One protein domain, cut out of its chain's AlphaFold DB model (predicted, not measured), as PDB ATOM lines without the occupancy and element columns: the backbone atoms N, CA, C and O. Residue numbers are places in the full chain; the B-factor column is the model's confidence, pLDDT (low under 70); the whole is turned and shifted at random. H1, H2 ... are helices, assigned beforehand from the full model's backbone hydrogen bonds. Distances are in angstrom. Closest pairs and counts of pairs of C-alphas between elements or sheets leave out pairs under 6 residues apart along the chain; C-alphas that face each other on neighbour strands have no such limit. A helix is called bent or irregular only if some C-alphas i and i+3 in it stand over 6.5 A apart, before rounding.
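Overview. This is residues 170 to 240 and 326 to 414 of the 688 residues of an uncharacterized protein of Streptomyces sp. BK215 (UniProt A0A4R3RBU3). H3, H1 and H4 lie side by side at one end of an elongated body, and the long H7 crosses them on one face. H6 folds back on H7 near the middle, and H2 and H5 cross at the other end. The printed part has 160 residues with seven named helices, H1 to H7, and no named strand; it is all helix, with mostly crossed packing. It is compact, with a radius of gyration of the C-alphas of 16.7 A and spans of 53 by 34 by 31 A.

Arrangement. H1, residues 170 to 187, touches H4, residues 327 to 345, at a shallow tilt of 24 degrees, the same way; the closest C-alphas, of Asp 172 and Ala 335, are 5.4 A apart. Residues 177 to 185 of H1 touch H3, residues 221 to 235, at 36 degrees, only just steep, opposite ways, closest at the C-alphas of Leu 181 and Ala 229, 6.7 A. H7, residues 391 to 413, touches H4 with residues 401 to 409 alone, about perpendicular at 80 degrees, closest at the C-alphas of Ala 341 and Ala 406, 4.8 A. H6, residues 378 to 387, forms a helical hairpin with H7, closest at the C-alphas of Ile 382 and Ala 394, 4.8 A. H2, residues 190 to 208, touches H5, residues 356 to 367, through residues 199 to 206 and 356 to 360 alone, at a steep tilt of 59 degrees, closest at the C-alphas of Thr 199 and Pro 356, 5.6 A. Every O i to N i+4 pair is within hydrogen-bond range in H1, H3, H5 and H6, against 13 of 15 in H2, 12 of 15 in H4 and 17 of 19 in H7.

Along the chain. H1 begins at C-alpha 170, (0.827, 24.018, -19.331), and H7, 32.3 A long, ends at C-alpha 413, (-20.155, 18.935, -12.368). H2, H4 and H7 are irregular: C-alphas 191 and 194 are 7.1 A apart, 336 and 339 7.7 A, 409 and 412 8.7 A.

Size, cuts and confidence. Residues 241 to 325 are cut out, with 13.6 A between C-alphas 240 and 326. The link H2 to H3 is long. The model's pLDDT is under 70 at residues 211 to 213, 347 to 353 and 368 to 372.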
ATOM      1  N   GLU A 170       0.152  24.879 -18.348       94.06
ATOM      2  CA  GLU A 170       0.827  24.018 -19.331       94.06
ATOM      3  C   GLU A 170       0.465  22.531 -19.155       94.06
ATOM      4  O   GLU A 170       0.433  21.781 -20.133       94.06
ATOM      5  N   SER A 171       0.121  22.113 -17.931       95.19
ATOM      6  CA  SER A 171      -0.414  20.776 -17.640       95.19
ATOM      7  C   SER A 171      -1.694  20.490 -18.423       95.19
ATOM      8  O   SER A 171      -1.808  19.450 -19.071       95.19
ATOM      9  N   ASP A 172      -2.630  21.438 -18.413       95.25
ATOM     10  CA  ASP A 172      -3.961  21.282 -19.002       95.25
ATOM     11  C   ASP A 172      -3.860  21.332 -20.530       95.25
ATOM     12  O   ASP A 172      -4.472  20.524 -21.233       95.25
ATOM     13  N   ARG A 173      -2.993  22.221 -21.046       95.38
ATOM     14  CA  ARG A 173      -2.630  22.276 -22.469       95.38
ATOM     15  C   ARG A 173      -2.072  20.935 -22.943       95.38
ATOM     16  O   ARG A 173      -2.518  20.417 -23.964       95.38
ATOM     17  N   THR A 174      -1.129  20.362 -22.193       95.75
ATOM     18  CA  THR A 174      -0.491  19.078 -22.520       95.75
ATOM     19  C   THR A 174      -1.494  17.926 -22.501       95.75
ATOM     20  O   THR A 174      -1.503  17.112 -23.426       95.75
ATOM     21  N   ALA A 175      -2.372  17.875 -21.497       96.62
ATOM     22  CA  ALA A 175      -3.404  16.848 -21.385       96.62
ATOM     23  C   ALA A 175      -4.383  16.885 -22.572       96.62
ATOM     24  O   ALA A 175      -4.620  15.860 -23.218       96.62
ATOM     25  N   LEU A 176      -4.895  18.071 -22.917       96.62
ATOM     26  CA  LEU A 176      -5.806  18.248 -24.052       96.62
ATOM     27  C   LEU A 176      -5.116  17.967 -25.390       96.62
ATOM     28  O   LEU A 176      -5.688  17.281 -26.237       96.62
ATOM     29  N   ARG A 177      -3.865  18.413 -25.554       97.19
ATOM     30  CA  ARG A 177      -3.038  18.090 -26.723       97.19
ATOM     31  C   ARG A 177      -2.895  16.584 -26.905       97.19
ATOM     32  O   ARG A 177      -3.119  16.088 -28.005       97.19
ATOM     33  N   SER A 178      -2.543  15.858 -25.840       97.25
ATOM     34  CA  SER A 178      -2.410  14.398 -25.880       97.25
ATOM     35  C   SER A 178      -3.724  13.749 -26.293       97.25
ATOM     36  O   SER A 178      -3.743  12.958 -27.227       97.25
ATOM     37  N   ALA A 179      -4.838  14.140 -25.670       96.81
ATOM     38  CA  ALA A 179      -6.137  13.553 -25.970       96.81
ATOM     39  C   ALA A 179      -6.580  13.791 -27.426       96.81
ATOM     40  O   ALA A 179      -7.119  12.876 -28.048       96.81
ATOM     41  N   VAL A 180      -6.328  14.982 -27.986       97.00
ATOM     42  CA  VAL A 180      -6.623  15.294 -29.397       97.00
ATOM     43  C   VAL A 180      -5.787  14.434 -30.342       97.00
ATOM     44  O   VAL A 180      -6.329  13.853 -31.282       97.00
ATOM     45  N   LEU A 181      -4.480  14.332 -30.100       97.12
ATOM     46  CA  LEU A 181      -3.585  13.550 -30.956       97.12
ATOM     47  C   LEU A 181      -3.857  12.054 -30.855       97.12
ATOM     48  O   LEU A 181      -3.845  11.365 -31.874       97.12
ATOM     49  N   ASP A 182      -4.168  11.569 -29.657       95.00
ATOM     50  CA  ASP A 182      -4.569  10.188 -29.449       95.00
ATOM     51  C   ASP A 182      -5.893   9.891 -30.162       95.00
ATOM     52  O   ASP A 182      -5.995   8.877 -30.845       95.00
ATOM     53  N   LEU A 183      -6.879  10.798 -30.094       93.81
ATOM     54  CA  LEU A 183      -8.134  10.655 -30.835       93.81
ATOM     55  C   LEU A 183      -7.881  10.572 -32.346       93.81
ATOM     56  O   LEU A 183      -8.417   9.686 -33.003       93.81
ATOM     57  N   ILE A 184      -7.047  11.452 -32.906       93.44
ATOM     58  CA  ILE A 184      -6.652  11.388 -34.324       93.44
ATOM     59  C   ILE A 184      -5.958  10.052 -34.632       93.44
ATOM     60  O   ILE A 184      -6.234   9.419 -35.654       93.44
ATOM     61  N   GLY A 185      -5.087   9.598 -33.731       92.44
ATOM     62  CA  GLY A 185      -4.400   8.316 -33.823       92.44
ATOM     63  C   GLY A 185      -5.333   7.103 -33.782       92.44
ATOM     64  O   GLY A 185      -5.007   6.097 -34.414       92.44
ATOM     65  N   ASP A 186      -6.469   7.214 -33.092       90.00
ATOM     66  CA  ASP A 186      -7.522   6.198 -33.006       90.00
ATOM     67  C   ASP A 186      -8.508   6.267 -34.182       90.00
ATOM     68  O   ASP A 186      -9.011   5.238 -34.625       90.00
ATOM     69  N   VAL A 187      -8.767   7.463 -34.726       89.25
ATOM     70  CA  VAL A 187      -9.522   7.653 -35.980       89.25
ATOM     71  C   VAL A 187      -8.762   7.031 -37.158       89.25
ATOM     72  O   VAL A 187      -9.369   6.467 -38.067       89.25
ATOM     73  N   LEU A 188      -7.429   7.082 -37.133       88.06
ATOM     74  CA  LEU A 188      -6.556   6.423 -38.106       88.06
ATOM     75  C   LEU A 188      -5.641   5.392 -37.413       88.06
ATOM     76  O   LEU A 188      -4.438   5.643 -37.251       88.06
ATOM     77  N   PRO A 189      -6.155   4.207 -37.022       87.94
ATOM     78  CA  PRO A 189      -5.333   3.170 -36.408       87.94
ATOM     79  C   PRO A 189      -4.228   2.701 -37.356       87.94
ATOM     80  O   PRO A 189      -4.433   2.612 -38.568       87.94
ATOM     81  N   ALA A 190      -3.071   2.309 -36.814       87.88
ATOM     82  CA  ALA A 190      -1.931   1.854 -37.621       87.88
ATOM     83  C   ALA A 190      -2.295   0.706 -38.587       87.88
ATOM     84  O   ALA A 190      -1.900   0.729 -39.751       87.88
ATOM     85  N   GLY A 191      -3.124  -0.249 -38.146       85.38
ATOM     86  CA  GLY A 191      -3.595  -1.360 -38.984       85.38
ATOM     87  C   GLY A 191      -4.569  -0.961 -40.104       85.38
ATOM     88  O   GLY A 191      -4.735  -1.708 -41.066       85.38
ATOM     89  N   ALA A 192      -5.196   0.218 -40.025       84.38
ATOM     90  CA  ALA A 192      -6.183   0.677 -41.002       84.38
ATOM     91  C   ALA A 192      -5.558   1.428 -42.192       84.38
ATOM     92  O   ALA A 192      -6.192   1.524 -43.244       84.38
ATOM     93  N   VAL A 193      -4.313   1.911 -42.071       89.00
ATOM     94  CA  VAL A 193      -3.641   2.768 -43.074       89.00
ATOM     95  C   VAL A 193      -3.664   2.149 -44.474       89.00
ATOM     96  O   VAL A 193      -3.993   2.825 -45.447       89.00
ATOM     97  N   GLY A 194      -3.393   0.845 -44.591       87.50
ATOM     98  CA  GLY A 194      -3.440   0.147 -45.880       87.50
ATOM     99  C   GLY A 194      -4.834   0.145 -46.521       87.50
ATOM    100  O   GLY A 194      -4.955   0.277 -47.736       87.50
ATOM    101  N   SER A 195      -5.896   0.036 -45.716       85.25
ATOM    102  CA  SER A 195      -7.283   0.089 -46.200       85.25
ATOM    103  C   SER A 195      -7.692   1.495 -46.628       85.25
ATOM    104  O   SER A 195      -8.313   1.677 -47.678       85.25
ATOM    105  N   VAL A 196      -7.281   2.503 -45.858       86.31
ATOM    106  CA  VAL A 196      -7.527   3.902 -46.208       86.31
ATOM    107  C   VAL A 196      -6.790   4.264 -47.498       86.31
ATOM    108  O   VAL A 196      -7.403   4.822 -48.401       86.31
ATOM    109  N   ASN A 197      -5.530   3.850 -47.665       90.25
ATOM    110  CA  ASN A 197      -4.786   4.084 -48.906       90.25
ATOM    111  C   ASN A 197      -5.426   3.399 -50.125       90.25
ATOM    112  O   ASN A 197      -5.442   3.986 -51.201       90.25
ATOM    113  N   ARG A 198      -6.052   2.222 -49.972       87.88
ATOM    114  CA  ARG A 198      -6.867   1.626 -51.053       87.88
ATOM    115  C   ARG A 198      -8.101   2.467 -51.395       87.88
ATOM    116  O   ARG A 198      -8.475   2.543 -52.564       87.88
ATOM    117  N   THR A 199      -8.725   3.086 -50.395       85.75
ATOM    118  CA  THR A 199      -9.856   4.008 -50.585       85.75
ATOM    119  C   THR A 199      -9.408   5.274 -51.314       85.75
ATOM    120  O   THR A 199     -10.047   5.670 -52.285       85.75
ATOM    121  N   VAL A 200      -8.263   5.844 -50.925       87.88
ATOM    122  CA  VAL A 200      -7.609   6.962 -51.623       87.88
ATOM    123  C   VAL A 200      -7.300   6.594 -53.074       87.88
ATOM    124  O   VAL A 200      -7.680   7.329 -53.979       87.88
ATOM    125  N   ASP A 201      -6.701   5.427 -53.324       89.19
ATOM    126  CA  ASP A 201      -6.405   4.957 -54.682       89.19
ATOM    127  C   ASP A 201      -7.689   4.792 -55.523       89.19
ATOM    128  O   ASP A 201      -7.702   5.111 -56.713       89.19
ATOM    129  N   ALA A 202      -8.783   4.300 -54.927       85.56
ATOM    130  CA  ALA A 202     -10.077   4.177 -55.601       85.56
ATOM    131  C   ALA A 202     -10.676   5.538 -55.964       85.56
ATOM    132  O   ALA A 202     -11.150   5.718 -57.085       85.56
ATOM    133  N   VAL A 203     -10.604   6.502 -55.049       85.19
ATOM    134  CA  VAL A 203     -11.054   7.870 -55.296       85.19
ATOM    135  C   VAL A 203     -10.174   8.562 -56.333       85.19
ATOM    136  O   VAL A 203     -10.714   9.170 -57.246       85.19
ATOM    137  N   ASN A 204      -8.850   8.399 -56.294       87.62
ATOM    138  CA  ASN A 204      -7.945   8.935 -57.317       87.62
ATOM    139  C   ASN A 204      -8.287   8.416 -58.721       87.62
ATOM    140  O   ASN A 204      -8.254   9.191 -59.677       87.62
ATOM    141  N   ARG A 205      -8.700   7.145 -58.856       87.56
ATOM    142  CA  ARG A 205      -9.235   6.623 -60.127       87.56
ATOM    143  C   ARG A 205     -10.525   7.329 -60.550       87.56
ATOM    144  O   ARG A 205     -10.682   7.612 -61.730       87.56
ATOM    145  N   MET A 206     -11.429   7.633 -59.616       83.31
ATOM    146  CA  MET A 206     -12.653   8.394 -59.908       83.31
ATOM    147  C   MET A 206     -12.354   9.854 -60.283       83.31
ATOM    148  O   MET A 206     -12.969  10.381 -61.204       83.31
ATOM    149  N   LEU A 207     -11.405  10.505 -59.604       78.50
ATOM    150  CA  LEU A 207     -10.994  11.888 -59.876       78.50
ATOM    151  C   LEU A 207     -10.305  12.020 -61.242       78.50
ATOM    152  O   LEU A 207     -10.553  12.987 -61.961       78.50
ATOM    153  N   ALA A 208      -9.511  11.019 -61.642       82.44
ATOM    154  CA  ALA A 208      -8.876  10.974 -62.960       82.44
ATOM    155  C   ALA A 208      -9.889  11.009 -64.122       82.44
ATOM    156  O   ALA A 208      -9.559  11.511 -65.193       82.44
ATOM    157  N   LEU A 209     -11.123  10.531 -63.909       80.00
ATOM    158  CA  LEU A 209     -12.194  10.562 -64.914       80.00
ATOM    159  C   LEU A 209     -12.823  11.954 -65.099       80.00
ATOM    160  O   LEU A 209     -13.463  12.194 -66.117       80.00
ATOM    161  N   ILE A 210     -12.671  12.855 -64.124       70.19
ATOM    162  CA  ILE A 210     -13.271  14.203 -64.131       70.19
ATOM    163  C   ILE A 210     -12.265  15.247 -64.646       70.19
ATOM    164  O   ILE A 210     -12.667  16.251 -65.227       70.19
ATOM    165  N   GLY A 211     -10.960  14.981 -64.495       67.06
ATOM    166  CA  GLY A 211      -9.881  15.879 -64.917       67.06
ATOM    167  C   GLY A 211      -9.741  17.124 -64.028       67.06
ATOM    168  O   GLY A 211     -10.656  17.512 -63.311       67.06
ATOM    169  N   GLY A 212      -8.560  17.755 -64.037       65.50
ATOM    170  CA  GLY A 212      -8.326  19.044 -63.361       65.50
ATOM    171  C   GLY A 212      -8.168  19.009 -61.834       65.50
ATOM    172  O   GLY A 212      -8.032  20.066 -61.224       65.50
ATOM    173  N   ILE A 213      -8.148  17.826 -61.211       65.69
ATOM    174  CA  ILE A 213      -8.025  17.657 -59.754       65.69
ATOM    175  C   ILE A 213      -6.725  16.900 -59.444       65.69
ATOM    176  O   ILE A 213      -6.551  15.788 -59.952       65.69
ATOM    177  N   PRO A 214      -5.813  17.454 -58.622       75.00
ATOM    178  CA  PRO A 214      -4.617  16.742 -58.190       75.00
ATOM    179  C   PRO A 214      -4.966  15.437 -57.470       75.00
ATOM    180  O   PRO A 214      -5.885  15.395 -56.651       75.00
ATOM    181  N   ALA A 215      -4.210  14.374 -57.753       82.88
ATOM    182  CA  ALA A 215      -4.353  13.122 -57.026       82.88
ATOM    183  C   ALA A 215      -4.046  13.339 -55.538       82.88
ATOM    184  O   ALA A 215      -3.078  14.011 -55.175       82.88
ATOM    185  N   LEU A 216      -4.860  12.734 -54.682       84.81
ATOM    186  CA  LEU A 216      -4.634  12.729 -53.249       84.81
ATOM    187  C   LEU A 216      -3.375  11.924 -52.917       84.81
ATOM    188  O   LEU A 216      -3.207  10.816 -53.449       84.81
ATOM    189  N   PRO A 217      -2.511  12.430 -52.022       86.94
ATOM    190  CA  PRO A 217      -1.363  11.673 -51.563       86.94
ATOM    191  C   PRO A 217      -1.818  10.465 -50.742       86.94
ATOM    192  O   PRO A 217      -2.829  10.497 -50.039       86.94
ATOM    193  N   ARG A 218      -1.032   9.387 -50.795       88.50
ATOM    194  CA  ARG A 218      -1.178   8.296 -49.827       88.50
ATOM    195  C   ARG A 218      -0.823   8.804 -48.433       88.50
ATOM    196  O   ARG A 218       0.076   9.623 -48.269       88.50
ATOM    197  N   ILE A 219      -1.514   8.280 -47.432       89.06
ATOM    198  CA  ILE A 219      -1.329   8.673 -46.043       89.06
ATOM    199  C   ILE A 219      -0.071   8.022 -45.473       89.06
ATOM    200  O   ILE A 219       0.046   6.793 -45.450       89.06
ATOM    201  N   ASP A 220       0.805   8.868 -44.936       92.31
ATOM    202  CA  ASP A 220       1.810   8.518 -43.939       92.31
ATOM    203  C   ASP A 220       1.283   8.924 -42.558       92.31
ATOM    204  O   ASP A 220       1.132  10.107 -42.245       92.31
ATOM    205  N   ARG A 221       0.985   7.926 -41.721       92.06
ATOM    206  CA  ARG A 221       0.416   8.145 -40.387       92.06
ATOM    207  C   ARG A 221       1.365   8.919 -39.469       92.06
ATOM    208  O   ARG A 221       0.893   9.731 -38.677       92.06
ATOM    209  N   ALA A 222       2.669   8.652 -39.530       94.44
ATOM    210  CA  ALA A 222       3.634   9.285 -38.637       94.44
ATOM    211  C   ALA A 222       3.800  10.767 -38.991       94.44
ATOM    212  O   ALA A 222       3.700  11.621 -38.109       94.44
ATOM    213  N   ALA A 223       3.955  11.068 -40.284       94.31
ATOM    214  CA  ALA A 223       4.024  12.443 -40.772       94.31
ATOM    215  C   ALA A 223       2.744  13.230 -40.446       94.31
ATOM    216  O   ALA A 223       2.808  14.373 -39.998       94.31
ATOM    217  N   LEU A 224       1.580  12.595 -40.602       93.38
ATOM    218  CA  LEU A 224       0.289  13.211 -40.320       93.38
ATOM    219  C   LEU A 224       0.109  13.537 -38.833       93.38
ATOM    220  O   LEU A 224      -0.312  14.645 -38.506       93.38
ATOM    221  N   LEU A 225       0.459  12.618 -37.927       96.06
ATOM    222  CA  LEU A 225       0.395  12.881 -36.485       96.06
ATOM    223  C   LEU A 225       1.385  13.970 -36.051       96.06
ATOM    224  O   LEU A 225       1.043  14.795 -35.204       96.06
ATOM    225  N   ALA A 226       2.580  14.007 -36.646       97.06
ATOM    226  CA  ALA A 226       3.558  15.063 -36.390       97.06
ATOM    227  C   ALA A 226       3.050  16.441 -36.852       97.06
ATOM    228  O   ALA A 226       3.187  17.430 -36.128       97.06
ATOM    229  N   GLU A 227       2.407  16.513 -38.020       97.00
ATOM    230  CA  GLU A 227       1.826  17.764 -38.509       97.00
ATOM    231  C   GLU A 227       0.592  18.171 -37.689       97.00
ATOM    232  O   GLU A 227       0.464  19.338 -37.331       97.00
ATOM    233  N   ALA A 228      -0.272  17.228 -37.295       96.81
ATOM    234  CA  ALA A 228      -1.409  17.498 -36.409       96.81
ATOM    235  C   ALA A 228      -0.961  18.064 -35.050       96.81
ATOM    236  O   ALA A 228      -1.548  19.026 -34.554       96.81
ATOM    237  N   ALA A 229       0.120  17.523 -34.481       97.81
ATOM    238  CA  ALA A 229       0.766  18.045 -33.278       97.81
ATOM    239  C   ALA A 229       1.171  19.516 -33.439       97.81
ATOM    240  O   ALA A 229       0.814  20.352 -32.610       97.81
ATOM    241  N   LYS A 230       1.841  19.846 -34.546       97.50
ATOM    242  CA  LYS A 230       2.207  21.226 -34.881       97.50
ATOM    243  C   LYS A 230       0.980  22.127 -35.056       97.50
ATOM    244  O   LYS A 230       1.013  23.274 -34.619       97.50
ATOM    245  N   ARG A 231      -0.099  21.637 -35.680       96.44
ATOM    246  CA  ARG A 231      -1.340  22.415 -35.864       96.44
ATOM    247  C   ARG A 231      -2.053  22.687 -34.551       96.44
ATOM    248  O   ARG A 231      -2.520  23.802 -34.350       96.44
ATOM    249  N   PHE A 232      -2.059  21.724 -33.633       96.38
ATOM    250  CA  PHE A 232      -2.543  21.961 -32.279       96.38
ATOM    251  C   PHE A 232      -1.713  23.040 -31.572       96.38
ATOM    252  O   PHE A 232      -2.279  23.977 -31.020       96.38
ATOM    253  N   ASP A 233      -0.380  22.949 -31.619       96.06
ATOM    254  CA  ASP A 233       0.497  23.936 -30.971       96.06
ATOM    255  C   ASP A 233       0.379  25.336 -31.602       96.06
ATOM    256  O   ASP A 233       0.566  26.336 -30.917       96.06
ATOM    257  N   ALA A 234       0.033  25.425 -32.890       94.75
ATOM    258  CA  ALA A 234      -0.278  26.692 -33.549       94.75
ATOM    259  C   ALA A 234      -1.657  27.247 -33.148       94.75
ATOM    260  O   ALA A 234      -1.823  28.461 -33.051       94.75
ATOM    261  N   LEU A 235      -2.635  26.365 -32.922       92.56
ATOM    262  CA  LEU A 235      -3.981  26.722 -32.474       92.56
ATOM    263  C   LEU A 235      -3.986  27.205 -31.016       92.56
ATOM    264  O   LEU A 235      -4.639  28.200 -30.708       92.56
ATOM    265  N   VAL A 236      -3.245  26.521 -30.140       93.44
ATOM    266  CA  VAL A 236      -3.077  26.871 -28.721       93.44
ATOM    267  C   VAL A 236      -1.582  26.894 -28.360       93.44
ATOM    268  O   VAL A 236      -1.053  25.924 -27.795       93.44
ATOM    269  N   PRO A 237      -0.876  27.998 -28.673       93.81
ATOM    270  CA  PRO A 237       0.523  28.170 -28.296       93.81
ATOM    271  C   PRO A 237       0.737  28.158 -26.772       93.81
ATOM    272  O   PRO A 237      -0.164  28.543 -26.014       93.81
ATOM    273  N   PRO A 238       1.933  27.785 -26.280       91.94
ATOM    274  CA  PRO A 238       2.297  27.993 -24.881       91.94
ATOM    275  C   PRO A 238       2.097  29.455 -24.465       91.94
ATOM    276  O   PRO A 238       2.454  30.376 -25.200       91.94
ATOM    277  N   GLY A 239       1.510  29.673 -23.289       88.62
ATOM    278  CA  GLY A 239       1.180  31.020 -22.816       88.62
ATOM    279  C   GLY A 239      -0.086  31.628 -23.432       88.62
ATOM    280  O   GLY A 239      -0.344  32.806 -23.193       88.62
ATOM    281  N   THR A 240      -0.884  30.853 -24.186       89.25
ATOM    282  CA  THR A 240      -2.217  31.287 -24.645       89.25
ATOM    283  C   THR A 240      -2.997  31.862 -23.472       89.25
ATOM    284  O   THR A 240      -3.081  31.257 -22.406       89.25
ATOM    285  N   SER A 326     -13.487  32.485 -14.683       81.50
ATOM    286  CA  SER A 326     -12.470  32.478 -15.735       81.50
ATOM    287  C   SER A 326     -12.691  31.309 -16.697       81.50
ATOM    288  O   SER A 326     -13.213  30.264 -16.308       81.50
ATOM    289  N   GLU A 327     -12.260  31.449 -17.952       87.19
ATOM    290  CA  GLU A 327     -12.269  30.329 -18.907       87.19
ATOM    291  C   GLU A 327     -11.362  29.171 -18.444       87.19
ATOM    292  O   GLU A 327     -11.567  28.028 -18.849       87.19
ATOM    293  N   LEU A 328     -10.405  29.433 -17.539       88.56
ATOM    294  CA  LEU A 328      -9.476  28.428 -17.016       88.56
ATOM    295  C   LEU A 328     -10.161  27.302 -16.251       88.56
ATOM    296  O   LEU A 328      -9.745  26.155 -16.377       88.56
ATOM    297  N   ASP A 329     -11.203  27.596 -15.475       88.31
ATOM    298  CA  ASP A 329     -11.907  26.542 -14.739       88.31
ATOM    299  C   ASP A 329     -12.621  25.584 -15.690       88.31
ATOM    300  O   ASP A 329     -12.695  24.382 -15.437       88.31
ATOM    301  N   LEU A 330     -13.089  26.101 -16.825       90.69
ATOM    302  CA  LEU A 330     -13.714  25.276 -17.842       90.69
ATOM    303  C   LEU A 330     -12.674  24.503 -18.670       90.69
ATOM    304  O   LEU A 330     -12.908  23.346 -19.005       90.69
ATOM    305  N   ILE A 331     -11.503  25.092 -18.934       92.56
ATOM    306  CA  ILE A 331     -10.359  24.391 -19.544       92.56
ATOM    307  C   ILE A 331      -9.899  23.226 -18.657       92.56
ATOM    308  O   ILE A 331      -9.742  22.114 -19.156       92.56
ATOM    309  N   ARG A 332      -9.760  23.443 -17.343       92.69
ATOM    310  CA  ARG A 332      -9.447  22.387 -16.362       92.69
ATOM    311  C   ARG A 332     -10.503  21.293 -16.358       92.69
ATOM    312  O   ARG A 332     -10.170  20.121 -16.495       92.69
ATOM    313  N   PHE A 333     -11.780  21.681 -16.308       93.62
ATOM    314  CA  PHE A 333     -12.897  20.744 -16.410       93.62
ATOM    315  C   PHE A 333     -12.771  19.838 -17.647       93.62
ATOM    316  O   PHE A 333     -12.999  18.630 -17.541       93.62
ATOM    317  N   LEU A 334     -12.395  20.400 -18.803       94.88
ATOM    318  CA  LEU A 334     -12.175  19.628 -20.023       94.88
ATOM    319  C   LEU A 334     -10.948  18.719 -19.920       94.88
ATOM    320  O   LEU A 334     -11.039  17.551 -20.297       94.88
ATOM    321  N   ALA A 335      -9.821  19.239 -19.431       95.38
ATOM    322  CA  ALA A 335      -8.574  18.490 -19.298       95.38
ATOM    323  C   ALA A 335      -8.757  17.248 -18.411       95.38
ATOM    324  O   ALA A 335      -8.394  16.145 -18.823       95.38
ATOM    325  N   ASP A 336      -9.442  17.395 -17.273       95.38
ATOM    326  CA  ASP A 336      -9.751  16.303 -16.339       95.38
ATOM    327  C   ASP A 336     -10.586  15.180 -16.978       95.38
ATOM    328  O   ASP A 336     -10.535  14.023 -16.561       95.38
ATOM    329  N   ARG A 337     -11.375  15.512 -18.005       95.75
ATOM    330  CA  ARG A 337     -12.301  14.591 -18.685       95.75
ATOM    331  C   ARG A 337     -11.800  14.140 -20.047       95.75
ATOM    332  O   ARG A 337     -12.464  13.319 -20.679       95.75
ATOM    333  N   ALA A 338     -10.651  14.633 -20.502       94.75
ATOM    334  CA  ALA A 338     -10.196  14.477 -21.878       94.75
ATOM    335  C   ALA A 338     -10.060  13.000 -22.288       94.75
ATOM    336  O   ALA A 338     -10.525  12.609 -23.360       94.75
ATOM    337  N   THR A 339      -9.521  12.154 -21.405       92.88
ATOM    338  CA  THR A 339      -9.380  10.708 -21.640       92.88
ATOM    339  C   THR A 339     -10.733  10.004 -21.762       92.88
ATOM    340  O   THR A 339     -10.961   9.258 -22.712       92.88
ATOM    341  N   ALA A 340     -11.661  10.256 -20.832       93.44
ATOM    342  CA  ALA A 340     -12.994   9.652 -20.873       93.44
ATOM    343  C   ALA A 340     -13.799  10.147 -22.087       93.44
ATOM    344  O   ALA A 340     -14.473   9.365 -22.760       93.44
ATOM    345  N   ALA A 341     -13.679  11.439 -22.400       94.25
ATOM    346  CA  ALA A 341     -14.301  12.070 -23.553       94.25
ATOM    347  C   ALA A 341     -13.799  11.472 -24.870       94.25
ATOM    348  O   ALA A 341     -14.623  11.096 -25.701       94.25
ATOM    349  N   ARG A 342     -12.479  11.304 -25.036       92.38
ATOM    350  CA  ARG A 342     -11.878  10.600 -26.179       92.38
ATOM    351  C   ARG A 342     -12.488   9.207 -26.352       92.38
ATOM    352  O   ARG A 342     -12.964   8.894 -27.441       92.38
ATOM    353  N   THR A 343     -12.549   8.402 -25.290       89.19
ATOM    354  CA  THR A 343     -13.157   7.058 -25.342       89.19
ATOM    355  C   THR A 343     -14.627   7.111 -25.771       89.19
ATOM    356  O   THR A 343     -15.072   6.290 -26.571       89.19
ATOM    357  N   ALA A 344     -15.386   8.101 -25.296       88.56
ATOM    358  CA  ALA A 344     -16.795   8.273 -25.647       88.56
ATOM    359  C   ALA A 344     -17.030   8.767 -27.089       88.56
ATOM    360  O   ALA A 344     -18.098   8.502 -27.649       88.56
ATOM    361  N   VAL A 345     -16.065   9.466 -27.703       87.81
ATOM    362  CA  VAL A 345     -16.104   9.794 -29.143       87.81
ATOM    363  C   VAL A 345     -16.031   8.512 -29.982       87.81
ATOM    364  O   VAL A 345     -16.687   8.411 -31.016       87.81
ATOM    365  N   LEU A 346     -15.278   7.517 -29.511       77.94
ATOM    366  CA  LEU A 346     -14.879   6.317 -30.249       77.94
ATOM    367  C   LEU A 346     -15.766   5.084 -30.009       77.94
ATOM    368  O   LEU A 346     -15.278   3.978 -30.209       77.94
ATOM    369  N   SER A 347     -17.022   5.251 -29.556       56.81
ATOM    370  CA  SER A 347     -18.022   4.197 -29.227       56.81
ATOM    371  C   SER A 347     -17.648   2.749 -29.634       56.81
ATOM    372  O   SER A 347     -17.367   2.514 -30.815       56.81
ATOM    373  N   PRO A 348     -17.710   1.744 -28.732       46.50
ATOM    374  CA  PRO A 348     -17.243   0.381 -29.013       46.50
ATOM    375  C   PRO A 348     -17.782  -0.178 -30.341       46.50
ATOM    376  O   PRO A 348     -18.991  -0.257 -30.538       46.50
ATOM    377  N   GLY A 349     -16.876  -0.538 -31.258       48.03
ATOM    378  CA  GLY A 349     -17.207  -1.018 -32.609       48.03
ATOM    379  C   GLY A 349     -17.045   0.011 -33.738       48.03
ATOM    380  O   GLY A 349     -17.175  -0.354 -34.902       48.03
ATOM    381  N   SER A 350     -16.711   1.272 -33.434       51.34
ATOM    382  CA  SER A 350     -16.499   2.328 -34.437       51.34
ATOM    383  C   SER A 350     -15.026   2.501 -34.848       51.34
ATOM    384  O   SER A 350     -14.403   3.529 -34.606       51.34
ATOM    385  N   ILE A 351     -14.464   1.500 -35.533       51.62
ATOM    386  CA  ILE A 351     -13.268   1.705 -36.374       51.62
ATOM    387  C   ILE A 351     -13.757   2.139 -37.767       51.62
ATOM    388  O   ILE A 351     -14.684   1.549 -38.315       51.62
ATOM    389  N   VAL A 352     -13.189   3.222 -38.303       60.66
ATOM    390  CA  VAL A 352     -13.824   4.122 -39.287       60.66
ATOM    391  C   VAL A 352     -14.344   3.453 -40.569       60.66
ATOM    392  O   VAL A 352     -13.580   2.915 -41.368       60.66
ATOM    393  N   GLY A 353     -15.655   3.605 -40.795       67.19
ATOM    394  CA  GLY A 353     -16.389   3.290 -42.023       67.19
ATOM    395  C   GLY A 353     -16.599   4.507 -42.929       67.19
ATOM    396  O   GLY A 353     -17.737   4.834 -43.240       67.19
ATOM    397  N   LEU A 354     -15.520   5.189 -43.335       78.88
ATOM    398  CA  LEU A 354     -15.585   6.180 -44.417       78.88
ATOM    399  C   LEU A 354     -15.554   5.430 -45.751       78.88
ATOM    400  O   LEU A 354     -14.518   4.899 -46.155       78.88
ATOM    401  N   THR A 355     -16.692   5.358 -46.432       83.75
ATOM    402  CA  THR A 355     -16.788   4.663 -47.719       83.75
ATOM    403  C   THR A 355     -16.122   5.473 -48.842       83.75
ATOM    404  O   THR A 355     -16.091   6.708 -48.780       83.75
ATOM    405  N   PRO A 356     -15.664   4.829 -49.938       81.69
ATOM    406  CA  PRO A 356     -15.171   5.552 -51.115       81.69
ATOM    407  C   PRO A 356     -16.175   6.583 -51.653       81.69
ATOM    408  O   PRO A 356     -15.778   7.651 -52.104       81.69
ATOM    409  N   SER A 357     -17.477   6.288 -51.559       82.19
ATOM    410  CA  SER A 357     -18.551   7.177 -52.021       82.19
ATOM    411  C   SER A 357     -18.706   8.444 -51.173       82.19
ATOM    412  O   SER A 357     -19.009   9.515 -51.698       82.19
ATOM    413  N   GLU A 358     -18.508   8.339 -49.858       85.94
ATOM    414  CA  GLU A 358     -18.555   9.473 -48.935       85.94
ATOM    415  C   GLU A 358     -17.338  10.368 -49.118       85.94
ATOM    416  O   GLU A 358     -17.499  11.578 -49.249       85.94
ATOM    417  N   LEU A 359     -16.142   9.776 -49.218       84.94
ATOM    418  CA  LEU A 359     -14.917  10.525 -49.492       84.94
ATOM    419  C   LEU A 359     -14.979  11.218 -50.861       84.94
ATOM    420  O   LEU A 359     -14.648  12.395 -50.968       84.94
ATOM    421  N   TYR A 360     -15.456  10.528 -51.899       82.38
ATOM    422  CA  TYR A 360     -15.630  11.113 -53.228       82.38
ATOM    423  C   TYR A 360     -16.592  12.313 -53.214       82.38
ATOM    424  O   TYR A 360     -16.236  13.374 -53.722       82.38
ATOM    425  N   ARG A 361     -17.772  12.190 -52.581       83.12
ATOM    426  CA  ARG A 361     -18.709  13.321 -52.413       83.12
ATOM    427  C   ARG A 361     -18.085  14.464 -51.617       83.12
ATOM    428  O   ARG A 361     -18.281  15.625 -51.956       83.12
ATOM    429  N   TYR A 362     -17.308  14.136 -50.586       84.19
ATOM    430  CA  TYR A 362     -16.649  15.133 -49.751       84.19
ATOM    431  C   TYR A 362     -15.632  15.960 -50.532       84.19
ATOM    432  O   TYR A 362     -15.644  17.187 -50.469       84.19
ATOM    433  N   LEU A 363     -14.799  15.302 -51.331       81.56
ATOM    434  CA  LEU A 363     -13.803  15.966 -52.167       81.56
ATOM    435  C   LEU A 363     -14.442  16.778 -53.281       81.56
ATOM    436  O   LEU A 363     -13.994  17.887 -53.555       81.56
ATOM    437  N   ARG A 364     -15.503  16.260 -53.904       79.69
ATOM    438  CA  ARG A 364     -16.229  17.044 -54.897       79.69
ATOM    439  C   ARG A 364     -16.841  18.301 -54.289       79.69
ATOM    440  O   ARG A 364     -16.715  19.351 -54.903       79.69
ATOM    441  N   TRP A 365     -17.384  18.236 -53.073       80.12
ATOM    442  CA  TRP A 365     -17.809  19.433 -52.343       80.12
ATOM    443  C   TRP A 365     -16.653  20.411 -52.075       80.12
ATOM    444  O   TRP A 365     -16.817  21.615 -52.254       80.12
ATOM    445  N   LEU A 366     -15.465  19.925 -51.699       77.06
ATOM    446  CA  LEU A 366     -14.293  20.791 -51.493       77.06
ATOM    447  C   LEU A 366     -13.867  21.535 -52.763       77.06
ATOM    448  O   LEU A 366     -13.448  22.689 -52.694       77.06
ATOM    449  N   LEU A 367     -13.954  20.868 -53.910       73.38
ATOM    450  CA  LEU A 367     -13.579  21.422 -55.211       73.38
ATOM    451  C   LEU A 367     -14.681  22.298 -55.802       73.38
ATOM    452  O   LEU A 367     -14.412  23.252 -56.528       73.38
ATOM    453  N   ASN A 368     -15.921  21.946 -55.493       68.75
ATOM    454  CA  ASN A 368     -17.125  22.561 -55.992       68.75
ATOM    455  C   ASN A 368     -18.112  22.724 -54.823       68.75
ATOM    456  O   ASN A 368     -18.952  21.847 -54.608       68.75
ATOM    457  N   PRO A 369     -18.068  23.845 -54.077       61.44
ATOM    458  CA  PRO A 369     -18.940  24.072 -52.914       61.44
ATOM    459  C   PRO A 369     -20.436  24.165 -53.268       61.44
ATOM    460  O   PRO A 369     -21.271  24.315 -52.382       61.44
ATOM    461  N   PHE A 370     -20.764  24.086 -54.559       56.62
ATOM    462  CA  PHE A 370     -22.106  23.985 -55.111       56.62
ATOM    463  C   PHE A 370     -22.678  22.569 -54.968       56.62
ATOM    464  O   PHE A 370     -23.884  22.375 -55.100       56.62
ATOM    465  N   GLU A 371     -21.825  21.566 -54.761       64.50
ATOM    466  CA  GLU A 371     -22.285  20.223 -54.446       64.50
ATOM    467  C   GLU A 371     -22.776  20.144 -53.002       64.50
ATOM    468  O   GLU A 371     -22.321  20.911 -52.153       64.50
ATOM    469  N   PRO A 372     -23.690  19.213 -52.686       64.00
ATOM    470  CA  PRO A 372     -24.121  19.017 -51.316       64.00
ATOM    471  C   PRO A 372     -22.955  18.686 -50.391       64.00
ATOM    472  O   PRO A 372     -22.270  17.686 -50.612       64.00
ATOM    473  N   ASN A 373     -22.748  19.490 -49.338       72.50
ATOM    474  CA  ASN A 373     -21.793  19.147 -48.281       72.50
ATOM    475  C   ASN A 373     -22.241  17.818 -47.657       72.50
ATOM    476  O   ASN A 373     -23.315  17.772 -47.048       72.50
ATOM    477  N   PRO A 374     -21.479  16.721 -47.798       75.69
ATOM    478  CA  PRO A 374     -21.905  15.459 -47.228       75.69
ATOM    479  C   PRO A 374     -21.856  15.560 -45.705       75.69
ATOM    480  O   PRO A 374     -20.806  15.803 -45.105       75.69
ATOM    481  N   VAL A 375     -23.012  15.350 -45.076       74.25
ATOM    482  CA  VAL A 375     -23.124  15.277 -43.620       74.25
ATOM    483  C   VAL A 375     -22.453  13.986 -43.159       74.25
ATOM    484  O   VAL A 375     -23.014  12.899 -43.271       74.25
ATOM    485  N   LEU A 376     -21.220  14.113 -42.674       79.94
ATOM    486  CA  LEU A 376     -20.444  13.025 -42.093       79.94
ATOM    487  C   LEU A 376     -20.521  13.099 -40.569       79.94
ATOM    488  O   LEU A 376     -20.454  14.180 -39.982       79.94
ATOM    489  N   ALA A 377     -20.599  11.938 -39.916       80.81
ATOM    490  CA  ALA A 377     -20.365  11.865 -38.479       80.81
ATOM    491  C   ALA A 377     -18.939  12.352 -38.144       80.81
ATOM    492  O   ALA A 377     -18.040  12.300 -38.986       80.81
ATOM    493  N   LYS A 378     -18.721  12.798 -36.899       84.69
ATOM    494  CA  LYS A 378     -17.470  13.446 -36.452       84.69
ATOM    495  C   LYS A 378     -16.215  12.642 -36.817       84.69
ATOM    496  O   LYS A 378     -15.311  13.187 -37.434       84.69
ATOM    497  N   THR A 379     -16.184  11.343 -36.523       87.69
ATOM    498  CA  THR A 379     -15.014  10.482 -36.774       87.69
ATOM    499  C   THR A 379     -14.725  10.270 -38.276       87.69
ATOM    500  O   THR A 379     -13.601  10.551 -38.696       87.69
ATOM    501  N   PRO A 380     -15.695   9.867 -39.131       87.44
ATOM    502  CA  PRO A 380     -15.502   9.872 -40.586       87.44
ATOM    503  C   PRO A 380     -15.112  11.236 -41.158       87.44
ATOM    504  O   PRO A 380     -14.320  11.290 -42.095       87.44
ATOM    505  N   ARG A 381     -15.635  12.337 -40.598       88.12
ATOM    506  CA  ARG A 381     -15.287  13.692 -41.034       88.12
ATOM    507  C   ARG A 381     -13.833  14.040 -40.724       88.12
ATOM    508  O   ARG A 381     -13.145  14.495 -41.628       88.12
ATOM    509  N   ILE A 382     -13.360  13.753 -39.507       90.25
ATOM    510  CA  ILE A 382     -11.944  13.899 -39.136       90.25
ATOM    511  C   ILE A 382     -11.079  13.115 -40.128       90.25
ATOM    512  O   ILE A 382     -10.145  13.675 -40.692       90.25
ATOM    513  N   LEU A 383     -11.416  11.849 -40.414       89.81
ATOM    514  CA  LEU A 383     -10.658  11.049 -41.380       89.81
ATOM    515  C   LEU A 383     -10.677  11.660 -42.792       89.81
ATOM    516  O   LEU A 383      -9.646  11.689 -43.461       89.81
ATOM    517  N   ALA A 384     -11.824  12.159 -43.251       89.38
ATOM    518  CA  ALA A 384     -11.949  12.783 -44.563       89.38
ATOM    519  C   ALA A 384     -11.124  14.081 -44.668       89.38
ATOM    520  O   ALA A 384     -10.464  14.300 -45.685       89.38
ATOM    521  N   ASP A 385     -11.104  14.904 -43.617       91.19
ATOM    522  CA  ASP A 385     -10.285  16.119 -43.535       91.19
ATOM    523  C   ASP A 385      -8.786  15.791 -43.542       91.19
ATOM    524  O   ASP A 385      -8.026  16.374 -44.318       91.19
ATOM    525  N   LEU A 386      -8.377  14.773 -42.781       90.75
ATOM    526  CA  LEU A 386      -7.010  14.250 -42.768       90.75
ATOM    527  C   LEU A 386      -6.543  13.767 -44.149       90.75
ATOM    528  O   LEU A 386      -5.468  14.155 -44.604       90.75
ATOM    529  N   ILE A 387      -7.357  12.958 -44.839       89.06
ATOM    530  CA  ILE A 387      -7.067  12.464 -46.198       89.06
ATOM    531  C   ILE A 387      -6.951  13.618 -47.201       89.06
ATOM    532  O   ILE A 387      -6.129  13.574 -48.113       89.06
ATOM    533  N   SER A 388      -7.776  14.651 -47.030       87.69
ATOM    534  CA  SER A 388      -7.862  15.788 -47.951       87.69
ATOM    535  C   SER A 388      -6.815  16.876 -47.674       87.69
ATOM    536  O   SER A 388      -6.868  17.938 -48.289       87.69
ATOM    537  N   GLY A 389      -5.884  16.653 -46.735       88.12
ATOM    538  CA  GLY A 389      -4.853  17.627 -46.356       88.12
ATOM    539  C   GLY A 389      -5.359  18.804 -45.508       88.12
ATOM    540  O   GLY A 389      -4.608  19.747 -45.262       88.12
ATOM    541  N   ARG A 390      -6.604  18.749 -45.023       91.38
ATOM    542  CA  ARG A 390      -7.257  19.755 -44.167       91.38
ATOM    543  C   ARG A 390      -6.965  19.494 -42.688       91.38
ATOM    544  O   ARG A 390      -7.852  19.223 -41.880       91.38
ATOM    545  N   ILE A 391      -5.676  19.483 -42.346       93.31
ATOM    546  CA  ILE A 391      -5.207  19.064 -41.014       93.31
ATOM    547  C   ILE A 391      -5.668  20.048 -39.929       93.31
ATOM    548  O   ILE A 391      -6.008  19.611 -38.832       93.31
ATOM    549  N   ASP A 392      -5.736  21.349 -40.232       93.38
ATOM    550  CA  ASP A 392      -6.222  22.361 -39.287       93.38
ATOM    551  C   ASP A 392      -7.684  22.083 -38.894       93.38
ATOM    552  O   ASP A 392      -8.020  22.074 -37.710       93.38
ATOM    553  N   GLU A 393      -8.547  21.777 -39.865       91.94
ATOM    554  CA  GLU A 393      -9.952  21.439 -39.631       91.94
ATOM    555  C   GLU A 393     -10.124  20.099 -38.918       91.94
ATOM    556  O   GLU A 393     -10.959  19.993 -38.020       91.94
ATOM    557  N   ALA A 394      -9.305  19.097 -39.251       93.56
ATOM    558  CA  ALA A 394      -9.311  17.815 -38.552       93.56
ATOM    559  C   ALA A 394      -8.940  17.969 -37.068       93.56
ATOM    560  O   ALA A 394      -9.613  17.405 -36.205       93.56
ATOM    561  N   VAL A 395      -7.897  18.752 -36.761       96.75
ATOM    562  CA  VAL A 395      -7.473  19.040 -35.382       96.75
ATOM    563  C   VAL A 395      -8.548  19.823 -34.639       96.75
ATOM    564  O   VAL A 395      -8.890  19.461 -33.512       96.75
ATOM    565  N   GLN A 396      -9.129  20.847 -35.268       94.69
ATOM    566  CA  GLN A 396     -10.200  21.628 -34.651       94.69
ATOM    567  C   GLN A 396     -11.436  20.775 -34.361       94.69
ATOM    568  O   GLN A 396     -11.980  20.840 -33.259       94.69
ATOM    569  N   LEU A 397     -11.845  19.923 -35.304       93.00
ATOM    570  CA  LEU A 397     -12.992  19.038 -35.130       93.00
ATOM    571  C   LEU A 397     -12.736  17.947 -34.083       93.00
ATOM    572  O   LEU A 397     -13.639  17.627 -33.310       93.00
ATOM    573  N   ALA A 398     -11.524  17.388 -34.022       95.00
ATOM    574  CA  ALA A 398     -11.135  16.442 -32.976       95.00
ATOM    575  C   ALA A 398     -11.182  17.100 -31.588       95.00
ATOM    576  O   ALA A 398     -11.737  16.528 -30.647       95.00
ATOM    577  N   PHE A 399     -10.676  18.330 -31.470       96.19
ATOM    578  CA  PHE A 399     -10.730  19.091 -30.226       96.19
ATOM    579  C   PHE A 399     -12.176  19.410 -29.819       96.19
ATOM    580  O   PHE A 399     -12.583  19.111 -28.694       96.19
ATOM    581  N   TYR A 400     -12.991  19.898 -30.754       95.12
ATOM    582  CA  TYR A 400     -14.426  20.100 -30.549       95.12
ATOM    583  C   TYR A 400     -15.134  18.810 -30.102       95.12
ATOM    584  O   TYR A 400     -15.932  18.828 -29.163       95.12
ATOM    585  N   ALA A 401     -14.835  17.666 -30.728       93.69
ATOM    586  CA  ALA A 401     -15.454  16.385 -30.393       93.69
ATOM    587  C   ALA A 401     -15.136  15.937 -28.959       93.69
ATOM    588  O   ALA A 401     -16.029  15.426 -28.273       93.69
ATOM    589  N   ILE A 402     -13.904  16.164 -28.492       95.81
ATOM    590  CA  ILE A 402     -13.508  15.933 -27.097       95.81
ATOM    591  C   ILE A 402     -14.267  16.882 -26.169       95.81
ATOM    592  O   ILE A 402     -14.873  16.417 -25.206       95.81
ATOM    593  N   ALA A 403     -14.302  18.182 -26.473       95.75
ATOM    594  CA  ALA A 403     -14.980  19.167 -25.633       95.75
ATOM    595  C   ALA A 403     -16.485  18.875 -25.491       95.75
ATOM    596  O   ALA A 403     -17.008  18.796 -24.377       95.75
ATOM    597  N   ALA A 404     -17.170  18.622 -26.609       95.12
ATOM    598  CA  ALA A 404     -18.577  18.232 -26.620       95.12
ATOM    599  C   ALA A 404     -18.813  16.920 -25.854       95.12
ATOM    600  O   ALA A 404     -19.759  16.817 -25.077       95.12
ATOM    601  N   SER A 405     -17.933  15.928 -26.007       95.00
ATOM    602  CA  SER A 405     -18.076  14.653 -25.293       95.00
ATOM    603  C   SER A 405     -17.844  14.790 -23.790       95.00
ATOM    604  O   SER A 405     -18.580  14.179 -23.022       95.00
ATOM    605  N   ALA A 406     -16.890  15.618 -23.354       96.00
ATOM    606  CA  ALA A 406     -16.665  15.911 -21.938       96.00
ATOM    607  C   ALA A 406     -17.899  16.565 -21.293       96.00
ATOM    608  O   ALA A 406     -18.350  16.130 -20.234       96.00
ATOM    609  N   LEU A 407     -18.496  17.557 -21.966       96.25
ATOM    610  CA  LEU A 407     -19.741  18.193 -21.522       96.25
ATOM    611  C   LEU A 407     -20.907  17.196 -21.498       96.25
ATOM    612  O   LEU A 407     -21.654  17.127 -20.523       96.25
ATOM    613  N   ARG A 408     -21.054  16.366 -22.531       94.75
ATOM    614  CA  ARG A 408     -22.107  15.346 -22.574       94.75
ATOM    615  C   ARG A 408     -22.012  14.365 -21.402       94.75
ATOM    616  O   ARG A 408     -23.045  14.011 -20.836       94.75
ATOM    617  N   LEU A 409     -20.795  13.942 -21.056       93.38
ATOM    618  CA  LEU A 409     -20.536  12.998 -19.969       93.38
ATOM    619  C   LEU A 409     -20.799  13.608 -18.590       93.38
ATOM    620  O   LEU A 409     -21.354  12.923 -17.738       93.38
ATOM    621  N   ASP A 410     -20.397  14.863 -18.365       94.06
ATOM    622  CA  ASP A 410     -20.325  15.391 -16.998       94.06
ATOM    623  C   ASP A 410     -20.580  16.906 -16.868       94.06
ATOM    624  O   ASP A 410     -20.079  17.562 -15.959       94.06
ATOM    625  N   ARG A 411     -21.397  17.502 -17.746       94.44
ATOM    626  CA  ARG A 411     -21.811  18.924 -17.651       94.44
ATOM    627  C   ARG A 411     -22.296  19.334 -16.260       94.44
ATOM    628  O   ARG A 411     -22.086  20.474 -15.860       94.44
ATOM    629  N   TRP A 412     -22.934  18.428 -15.516       95.00
ATOM    630  CA  TRP A 412     -23.508  18.730 -14.205       95.00
ATOM    631  C   TRP A 412     -22.486  18.799 -13.069       95.00
ATOM    632  O   TRP A 412     -22.853  19.128 -11.945       95.00
ATOM    633  N   SER A 413     -21.204  18.545 -13.318       91.88
ATOM    634  CA  SER A 413     -20.155  18.935 -12.368       91.88
ATOM    635  C   SER A 413     -19.734  20.404 -12.526       91.88
ATOM    636  O   SER A 413     -19.220  20.977 -11.569       91.88
ATOM    637  N   ALA A 414     -20.029  21.046 -13.666       91.19
ATOM    638  CA  ALA A 414     -19.797  22.478 -13.896       91.19
ATOM    639  C   ALA A 414     -21.080  23.330 -13.776       91.19
ATOM    640  O   ALA A 414     -21.051  24.434 -13.227       91.19
TER     641      ALA A 414